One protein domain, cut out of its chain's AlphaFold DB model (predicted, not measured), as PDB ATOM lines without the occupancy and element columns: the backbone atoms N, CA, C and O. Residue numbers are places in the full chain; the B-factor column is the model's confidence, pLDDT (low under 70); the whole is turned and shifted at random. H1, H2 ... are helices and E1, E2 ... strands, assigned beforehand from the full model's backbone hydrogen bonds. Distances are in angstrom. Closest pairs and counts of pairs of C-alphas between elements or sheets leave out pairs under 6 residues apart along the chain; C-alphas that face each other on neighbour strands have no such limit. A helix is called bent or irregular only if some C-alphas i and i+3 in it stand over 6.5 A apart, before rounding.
ATOM      1  N   THR A   8     -12.103 -38.276  -7.160       91.31
ATOM      2  CA  THR A   8     -12.652 -38.856  -5.932       91.31
ATOM      3  C   THR A   8     -11.706 -39.920  -5.402       91.31
ATOM      4  O   THR A   8     -11.263 -40.803  -6.135       91.31
ATOM      5  N   MET A   9     -11.379 -39.833  -4.115       92.62
ATOM      6  CA  MET A   9     -10.535 -40.812  -3.440       92.62
ATOM      7  C   MET A   9     -11.404 -41.904  -2.816       92.62
ATOM      8  O   MET A   9     -12.340 -41.603  -2.079       92.62
ATOM      9  N   LEU A  10     -11.077 -43.160  -3.108       94.12
ATOM     10  CA  LEU A  10     -11.761 -44.341  -2.590       94.12
ATOM     11  C   LEU A  10     -10.789 -45.229  -1.824       94.12
ATOM     12  O   LEU A  10      -9.586 -45.230  -2.086       94.12
ATOM     13  N   TYR A  11     -11.333 -46.010  -0.899       94.50
ATOM     14  CA  TYR A  11     -10.594 -46.839   0.039       94.50
ATOM     15  C   TYR A  11     -11.105 -48.274   0.029       94.50
ATOM     16  O   TYR A  11     -12.294 -48.521  -0.132       94.50
ATOM     17  N   ARG A  12     -10.223 -49.236   0.276       93.50
ATOM     18  CA  ARG A  12     -10.606 -50.628   0.534       93.50
ATOM     19  C   ARG A  12      -9.697 -51.248   1.580       93.50
ATOM     20  O   ARG A  12      -8.613 -50.734   1.839       93.50
ATOM     21  N   LYS A  13     -10.092 -52.398   2.127       91.88
ATOM     22  CA  LYS A  13      -9.205 -53.231   2.954       91.88
ATOM     23  C   LYS A  13      -7.971 -53.619   2.136       91.88
ATOM     24  O   LYS A  13      -8.104 -54.152   1.037       91.88
ATOM     25  N   GLY A  14      -6.789 -53.347   2.671       91.25
ATOM     26  CA  GLY A  14      -5.541 -53.457   1.923       91.25
ATOM     27  C   GLY A  14      -4.329 -53.623   2.824       91.25
ATOM     28  O   GLY A  14      -4.458 -54.070   3.963       91.25
ATOM     29  N   THR A  15      -3.150 -53.269   2.313       90.81
ATOM     30  CA  THR A  15      -1.878 -53.340   3.059       90.81
ATOM     31  C   THR A  15      -1.009 -52.095   2.903       90.81
ATOM     32  O   THR A  15       0.001 -51.984   3.596       90.81
ATOM     33  N   LEU A  16      -1.393 -51.147   2.040       90.00
ATOM     34  CA  LEU A  16      -0.570 -49.977   1.728       90.00
ATOM     35  C   LEU A  16      -0.410 -49.009   2.903       90.00
ATOM     36  O   LEU A  16       0.704 -48.584   3.206       90.00
ATOM     37  N   VAL A  17      -1.511 -48.624   3.549       91.25
ATOM     38  CA  VAL A  17      -1.514 -47.560   4.560       91.25
ATOM     39  C   VAL A  17      -2.338 -47.974   5.771       91.25
ATOM     40  O   VAL A  17      -3.399 -48.568   5.631       91.25
ATOM     41  N   ARG A  18      -1.873 -47.647   6.979       91.06
ATOM     42  CA  ARG A  18      -2.625 -47.904   8.215       91.06
ATOM     43  C   ARG A  18      -3.427 -46.663   8.608       91.06
ATOM     44  O   ARG A  18      -2.835 -45.660   9.000       91.06
ATOM     45  N   LEU A  19      -4.756 -46.737   8.538       86.62
ATOM     46  CA  LEU A  19      -5.686 -45.689   8.978       86.62
ATOM     47  C   LEU A  19      -6.643 -46.245  10.027       86.62
ATOM     48  O   LEU A  19      -7.188 -47.327   9.864       86.62
ATOM     49  N   HIS A  20      -6.870 -45.498  11.111       80.62
ATOM     50  CA  HIS A  20      -7.810 -45.884  12.175       80.62
ATOM     51  C   HIS A  20      -7.618 -47.312  12.728       80.62
ATOM     52  O   HIS A  20      -8.589 -47.952  13.140       80.62
ATOM     53  N   ASP A  21      -6.360 -47.759  12.788       84.94
ATOM     54  CA  ASP A  21      -5.915 -49.094  13.218       84.94
ATOM     55  C   ASP A  21      -6.093 -50.233  12.195       84.94
ATOM     56  O   ASP A  21      -5.636 -51.342  12.441       84.94
ATOM     57  N   VAL A  22      -6.642 -49.957  11.008       86.81
ATOM     58  CA  VAL A  22      -6.787 -50.936   9.918       86.81
ATOM     59  C   VAL A  22      -5.865 -50.612   8.743       86.81
ATOM     60  O   VAL A  22      -5.535 -49.453   8.502       86.81
ATOM     61  N   PHE A  23      -5.436 -51.633   8.003       91.62
ATOM     62  CA  PHE A  23      -4.701 -51.432   6.755       91.62
ATOM     63  C   PHE A  23      -5.665 -51.258   5.578       91.62
ATOM     64  O   PHE A  23      -6.593 -52.049   5.389       91.62
ATOM     65  N   VAL A  24      -5.427 -50.220   4.781       92.56
ATOM     66  CA  VAL A  24      -6.246 -49.834   3.638       92.56
ATOM     67  C   VAL A  24      -5.388 -49.558   2.407       92.56
ATOM     68  O   VAL A  24      -4.266 -49.057   2.512       92.56
ATOM     69  N   ASP A  25      -5.941 -49.868   1.240       94.12
ATOM     70  CA  ASP A  25      -5.467 -49.366  -0.049       94.12
ATOM     71  C   ASP A  25      -6.362 -48.200  -0.474       94.12
ATOM     72  O   ASP A  25      -7.552 -48.183  -0.144       94.12
ATOM     73  N   TRP A  26      -5.811 -47.243  -1.218       93.75
ATOM     74  CA  TRP A  26      -6.564 -46.120  -1.768       93.75
ATOM     75  C   TRP A  26      -6.285 -45.940  -3.258       93.75
ATOM     76  O   TRP A  26      -5.187 -46.236  -3.732       93.75
ATOM     77  N   ILE A  27      -7.285 -45.448  -3.985       93.88
ATOM     78  CA  ILE A  27      -7.183 -45.066  -5.398       93.88
ATOM     79  C   ILE A  27      -7.890 -43.735  -5.622       93.88
ATOM     80  O   ILE A  27      -8.772 -43.353  -4.855       93.88
ATOM     81  N   VAL A  28      -7.496 -43.034  -6.682       92.88
ATOM     82  CA  VAL A  28      -8.177 -41.823  -7.145       92.88
ATOM     83  C   VAL A  28      -8.816 -42.139  -8.486       92.88
ATOM     84  O   VAL A  28      -8.116 -42.541  -9.415       92.88
ATOM     85  N   VAL A  29     -10.131 -41.972  -8.561       90.62
ATOM     86  CA  VAL A  29     -10.956 -42.273  -9.738       90.62
ATOM     87  C   VAL A  29     -11.783 -41.051 -10.113       90.62
ATOM     88  O   VAL A  29     -11.924 -40.122  -9.311       90.62
ATOM     89  N   ASP A  30     -12.315 -41.019 -11.331       90.62
ATOM     90  CA  ASP A  30     -13.253 -39.965 -11.715       90.62
ATOM     91  C   ASP A  30     -14.654 -40.234 -11.140       90.62
ATOM     92  O   ASP A  30     -15.022 -41.381 -10.886       90.62
ATOM     93  N   ALA A  31     -15.464 -39.188 -10.974       86.88
ATOM     94  CA  ALA A  31     -16.819 -39.286 -10.426       86.88
ATOM     95  C   ALA A  31     -17.714 -40.324 -11.132       86.88
ATOM     96  O   ALA A  31     -18.530 -40.965 -10.474       86.88
ATOM     97  N   HIS A  32     -17.559 -40.529 -12.446       88.75
ATOM     98  CA  HIS A  32     -18.351 -41.532 -13.175       88.75
ATOM     99  C   HIS A  32     -17.953 -42.981 -12.866       88.75
ATOM    100  O   HIS A  32     -18.757 -43.885 -13.071       88.75
ATOM    101  N   GLU A  33     -16.730 -43.209 -12.385       90.56
ATOM    102  CA  GLU A  33     -16.235 -44.538 -12.019       90.56
ATOM    103  C   GLU A  33     -16.549 -44.877 -10.558       90.56
ATOM    104  O   GLU A  33     -16.535 -46.046 -10.186       90.56
ATOM    105  N   VAL A  34     -16.849 -43.873  -9.724       91.06
ATOM    106  CA  VAL A  34     -17.080 -44.056  -8.284       91.06
ATOM    107  C   VAL A  34     -18.110 -45.148  -8.010       91.06
ATOM    108  O   VAL A  34     -17.838 -46.027  -7.202       91.06
ATOM    109  N   ASP A  35     -19.249 -45.129  -8.700       91.50
ATOM    110  CA  ASP A  35     -20.330 -46.102  -8.491       91.50
ATOM    111  C   ASP A  35     -19.888 -47.545  -8.797       91.50
ATOM    112  O   ASP A  35     -20.171 -48.464  -8.028       91.50
ATOM    113  N   ASP A  36     -19.095 -47.731  -9.857       94.31
ATOM    114  CA  ASP A  36     -18.552 -49.036 -10.244       94.31
ATOM    115  C   ASP A  36     -17.590 -49.574  -9.173       94.31
ATOM    116  O   ASP A  36     -17.703 -50.719  -8.731       94.31
ATOM    117  N   TYR A  37     -16.698 -48.723  -8.659       93.50
ATOM    118  CA  TYR A  37     -15.788 -49.111  -7.582       93.50
ATOM    119  C   TYR A  37     -16.521 -49.351  -6.254       93.50
ATOM    120  O   TYR A  37     -16.194 -50.306  -5.545       93.50
ATOM    121  N   LEU A  38     -17.537 -48.554  -5.918       92.19
ATOM    122  CA  LEU A  38     -18.376 -48.805  -4.742       92.19
ATOM    123  C   LEU A  38     -19.079 -50.171  -4.849       92.19
ATOM    124  O   LEU A  38     -19.085 -50.936  -3.883       92.19
ATOM    125  N   ALA A  39     -19.574 -50.543  -6.035       92.56
ATOM    126  CA  ALA A  39     -20.161 -51.861  -6.287       92.56
ATOM    127  C   ALA A  39     -19.141 -53.014  -6.185       92.56
ATOM    128  O   ALA A  39     -19.498 -54.129  -5.797       92.56
ATOM    129  N   GLN A  40     -17.862 -52.755  -6.472       91.56
ATOM    130  CA  GLN A  40     -16.761 -53.708  -6.276       91.56
ATOM    131  C   GLN A  40     -16.306 -53.846  -4.807       91.56
ATOM    132  O   GLN A  40     -15.399 -54.631  -4.517       91.56
ATOM    133  N   GLY A  41     -16.913 -53.105  -3.874       90.50
ATOM    134  CA  GLY A  41     -16.573 -53.147  -2.449       90.50
ATOM    135  C   GLY A  41     -15.489 -52.150  -2.032       90.50
ATOM    136  O   GLY A  41     -14.810 -52.366  -1.025       90.50
ATOM    137  N   TRP A  42     -15.303 -51.077  -2.803       94.75
ATOM    138  CA  TRP A  42     -14.601 -49.887  -2.327       94.75
ATOM    139  C   TRP A  42     -15.541 -49.010  -1.498       94.75
ATOM    140  O   TRP A  42     -16.760 -49.118  -1.570       94.75
ATOM    141  N   PHE A  43     -14.954 -48.123  -0.707       93.62
ATOM    142  CA  PHE A  43     -15.645 -47.244   0.224       93.62
ATOM    143  C   PHE A  43     -15.176 -45.807   0.034       93.62
ATOM    144  O   PHE A  43     -14.014 -45.559  -0.294       93.62
ATOM    145  N   SER A  44     -16.057 -44.845   0.285       92.00
ATOM    146  CA  SER A  44     -15.713 -43.423   0.184       92.00
ATOM    147  C   SER A  44     -14.898 -42.933   1.377       92.00
ATOM    148  O   SER A  44     -14.185 -41.937   1.268       92.00
ATOM    149  N   THR A  45     -14.964 -43.628   2.517       90.19
ATOM    150  CA  THR A  45     -14.228 -43.243   3.724       90.19
ATOM    151  C   THR A  45     -13.468 -44.411   4.359       90.19
ATOM    152  O   THR A  45     -13.919 -45.559   4.328       90.19
ATOM    153  N   PRO A  46     -12.326 -44.146   5.021       88.94
ATOM    154  CA  PRO A  46     -11.588 -45.183   5.740       88.94
ATOM    155  C   PRO A  46     -12.359 -45.722   6.957       88.94
ATOM    156  O   PRO A  46     -12.109 -46.841   7.404       88.94
ATOM    157  N   SER A  47     -13.301 -44.947   7.505       89.38
ATOM    158  CA  SER A  47     -14.159 -45.379   8.612       89.38
ATOM    159  C   SER A  47     -15.132 -46.478   8.190       89.38
ATOM    160  O   SER A  47     -15.319 -47.427   8.946       89.38
ATOM    161  N   GLU A  48     -15.687 -46.399   6.981       90.19
ATOM    162  CA  GLU A  48     -16.537 -47.461   6.429       90.19
ATOM    163  C   GLU A  48     -15.750 -48.751   6.193       90.19
ATOM    164  O   GLU A  48     -16.226 -49.831   6.536       90.19
ATOM    165  N   VAL A  49     -14.503 -48.651   5.712       90.75
ATOM    166  CA  VAL A  49     -13.612 -49.818   5.594       90.75
ATOM    167  C   VAL A  49     -13.417 -50.486   6.956       90.75
ATOM    168  O   VAL A  49     -13.487 -51.708   7.074       90.75
ATOM    169  N   LYS A  50     -13.181 -49.688   8.002       90.06
ATOM    170  CA  LYS A  50     -13.031 -50.197   9.367       90.06
ATOM    171  C   LYS A  50     -14.301 -50.889   9.861       90.06
ATOM    172  O   LYS A  50     -14.200 -51.959  10.457       90.06
ATOM    173  N   ASP A  51     -15.468 -50.292   9.643       90.25
ATOM    174  CA  ASP A  51     -16.746 -50.883  10.046       90.25
ATOM    175  C   ASP A  51     -16.991 -52.219   9.331       90.25
ATOM    176  O   ASP A  51     -17.250 -53.230   9.982       90.25
ATOM    177  N   ALA A  52     -16.748 -52.264   8.018       88.19
ATOM    178  CA  ALA A  52     -16.860 -53.478   7.217       88.19
ATOM    179  C   ALA A  52     -15.916 -54.596   7.696       88.19
ATOM    180  O   ALA A  52     -16.329 -55.753   7.802       88.19
ATOM    181  N   ILE A  53     -14.663 -54.268   8.040       87.25
ATOM    182  CA  ILE A  53     -13.705 -55.235   8.599       87.25
ATOM    183  C   ILE A  53     -14.198 -55.768   9.946       87.25
ATOM    184  O   ILE A  53     -14.216 -56.981  10.151       87.25
ATOM    185  N   GLN A  54     -14.624 -54.884  10.851       87.06
ATOM    186  CA  GLN A  54     -15.110 -55.289  12.170       87.06
ATOM    187  C   GLN A  54     -16.375 -56.150  12.072       87.06
ATOM    188  O   GLN A  54     -16.499 -57.139  12.794       87.06
ATOM    189  N   ALA A  55     -17.292 -55.822  11.158       86.81
ATOM    190  CA  ALA A  55     -18.490 -56.614  10.904       86.81
ATOM    191  C   ALA A  55     -18.146 -58.013  10.360       86.81
ATOM    192  O   ALA A  55     -18.716 -59.010  10.810       86.81
ATOM    193  N   GLU A  56     -17.183 -58.114   9.439       84.62
ATOM    194  CA  GLU A  56     -16.693 -59.390   8.908       84.62
ATOM    195  C   GLU A  56     -16.017 -60.243   9.995       84.62
ATOM    196  O   GLU A  56     -16.283 -61.445  10.104       84.62
ATOM    197  N   GLU A  57     -15.187 -59.633  10.846       82.12
ATOM    198  CA  GLU A  57     -14.559 -60.320  11.976       82.12
ATOM    199  C   GLU A  57     -15.589 -60.792  13.006       82.12
ATOM    200  O   GLU A  57     -15.535 -61.946  13.438       82.12
ATOM    201  N   ALA A  58     -16.577 -59.959  13.339       82.94
ATOM    202  CA  ALA A  58     -17.674 -60.333  14.228       82.94
ATOM    203  C   ALA A  58     -18.505 -61.490  13.647       82.94
ATOM    204  O   ALA A  58     -18.816 -62.454  14.353       82.94
ATOM    205  N   ALA A  59     -18.804 -61.458  12.345       80.56
ATOM    206  CA  ALA A  59     -19.506 -62.538  11.657       80.56
ATOM    207  C   ALA A  59     -18.686 -63.841  11.646       80.56
ATOM    208  O   ALA A  59     -19.234 -64.933  11.839       80.56
ATOM    209  N   ARG A  60     -17.364 -63.746  11.462       74.44
ATOM    210  CA  ARG A  60     -16.453 -64.896  11.513       74.44
ATOM    211  C   ARG A  60     -16.363 -65.481  12.921       74.44
ATOM    212  O   ARG A  60     -16.453 -66.700  13.063       74.44
TER     213      ARG A  60
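Overview. This is residues 8 to 60 of the 78 residues of an uncharacterized protein of Burkholderia thailandensis (UniProt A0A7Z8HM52). A two-stranded hairpin, E1 and E2, with its first strand sharply bent, has two helices on the same side of it: H1 near the end where E1 begins and E2 ends, and H2 over the part around Arg 12 and Val 22. The last residues of H2, 55 to 60, stick out from this body, and H1 and H2 are apart, joined by a short link. The printed part has 53 residues, with two named strands followed by two named helices in the order E1, E2, H1, H2; the sheet is E1 - E2, antiparallel, and the class is mixed, helices and strands. The whole is compact, with a radius of gyration of the C-alphas of 11.1 A, and elongated in outline, its C-alphas spanning 33 by 21 by 14 A.

Along the chain. E1 is residues 8 to 19, 17.8 A from first to last C-alpha, and begins at C-alpha 8 at (-12.652, -38.856, -5.932). E1 bends by 109 degrees at residue 15. E2 is residues 22 to 30 and is 25.1 A long, ending at C-alpha 30 at (-13.253, -39.965, -11.715). H1 is residues 31 to 39, 13.7 A long, and is only just irregular: C-alphas 32 and 35 are 6.8 A apart. H2 is residues 46 to 60, 21.1 A long, and ends at C-alpha 60 at (-16.453, -64.896, 11.513).

Arrangement. E1 and E2 form a hairpin, antiparallel, with 155 degrees between their N-to-C directions. Before the bend, N 10 and O 27 are within hydrogen-bond range at 2.9 A; after it, N 19 and O 22 are at 2.8 A. The closest C-alphas of E1 and H1 are those of Thr 8 and Ala 31, 6.1 A apart. The closest C-alphas of E1 and H2 are those of Arg 12 and Val 49, at 5.9 A. The closest of E2 and H2 are those of Val 22 and Lys 50, at 6.3 A. H1 and H2 are apart. In H2 every O i to N i+4 pair is within hydrogen-bond range; in H1 3 of 5 are.

Size, cuts and confidence. The two C-alphas farthest apart are those of Asp 30 and Arg 60, at 34.2 A. Residues 55 to 60, which belong to H2, stand free. The printed part, residues 8 to 60 of a chain of 78, has no cut. The links from E1 to E2 and from E2 to H1 are tight, and the link from H1 to H2, six residues, is short; no link is long. The mean pLDDT of the printed part is 89.8, and no printed residue is under 70.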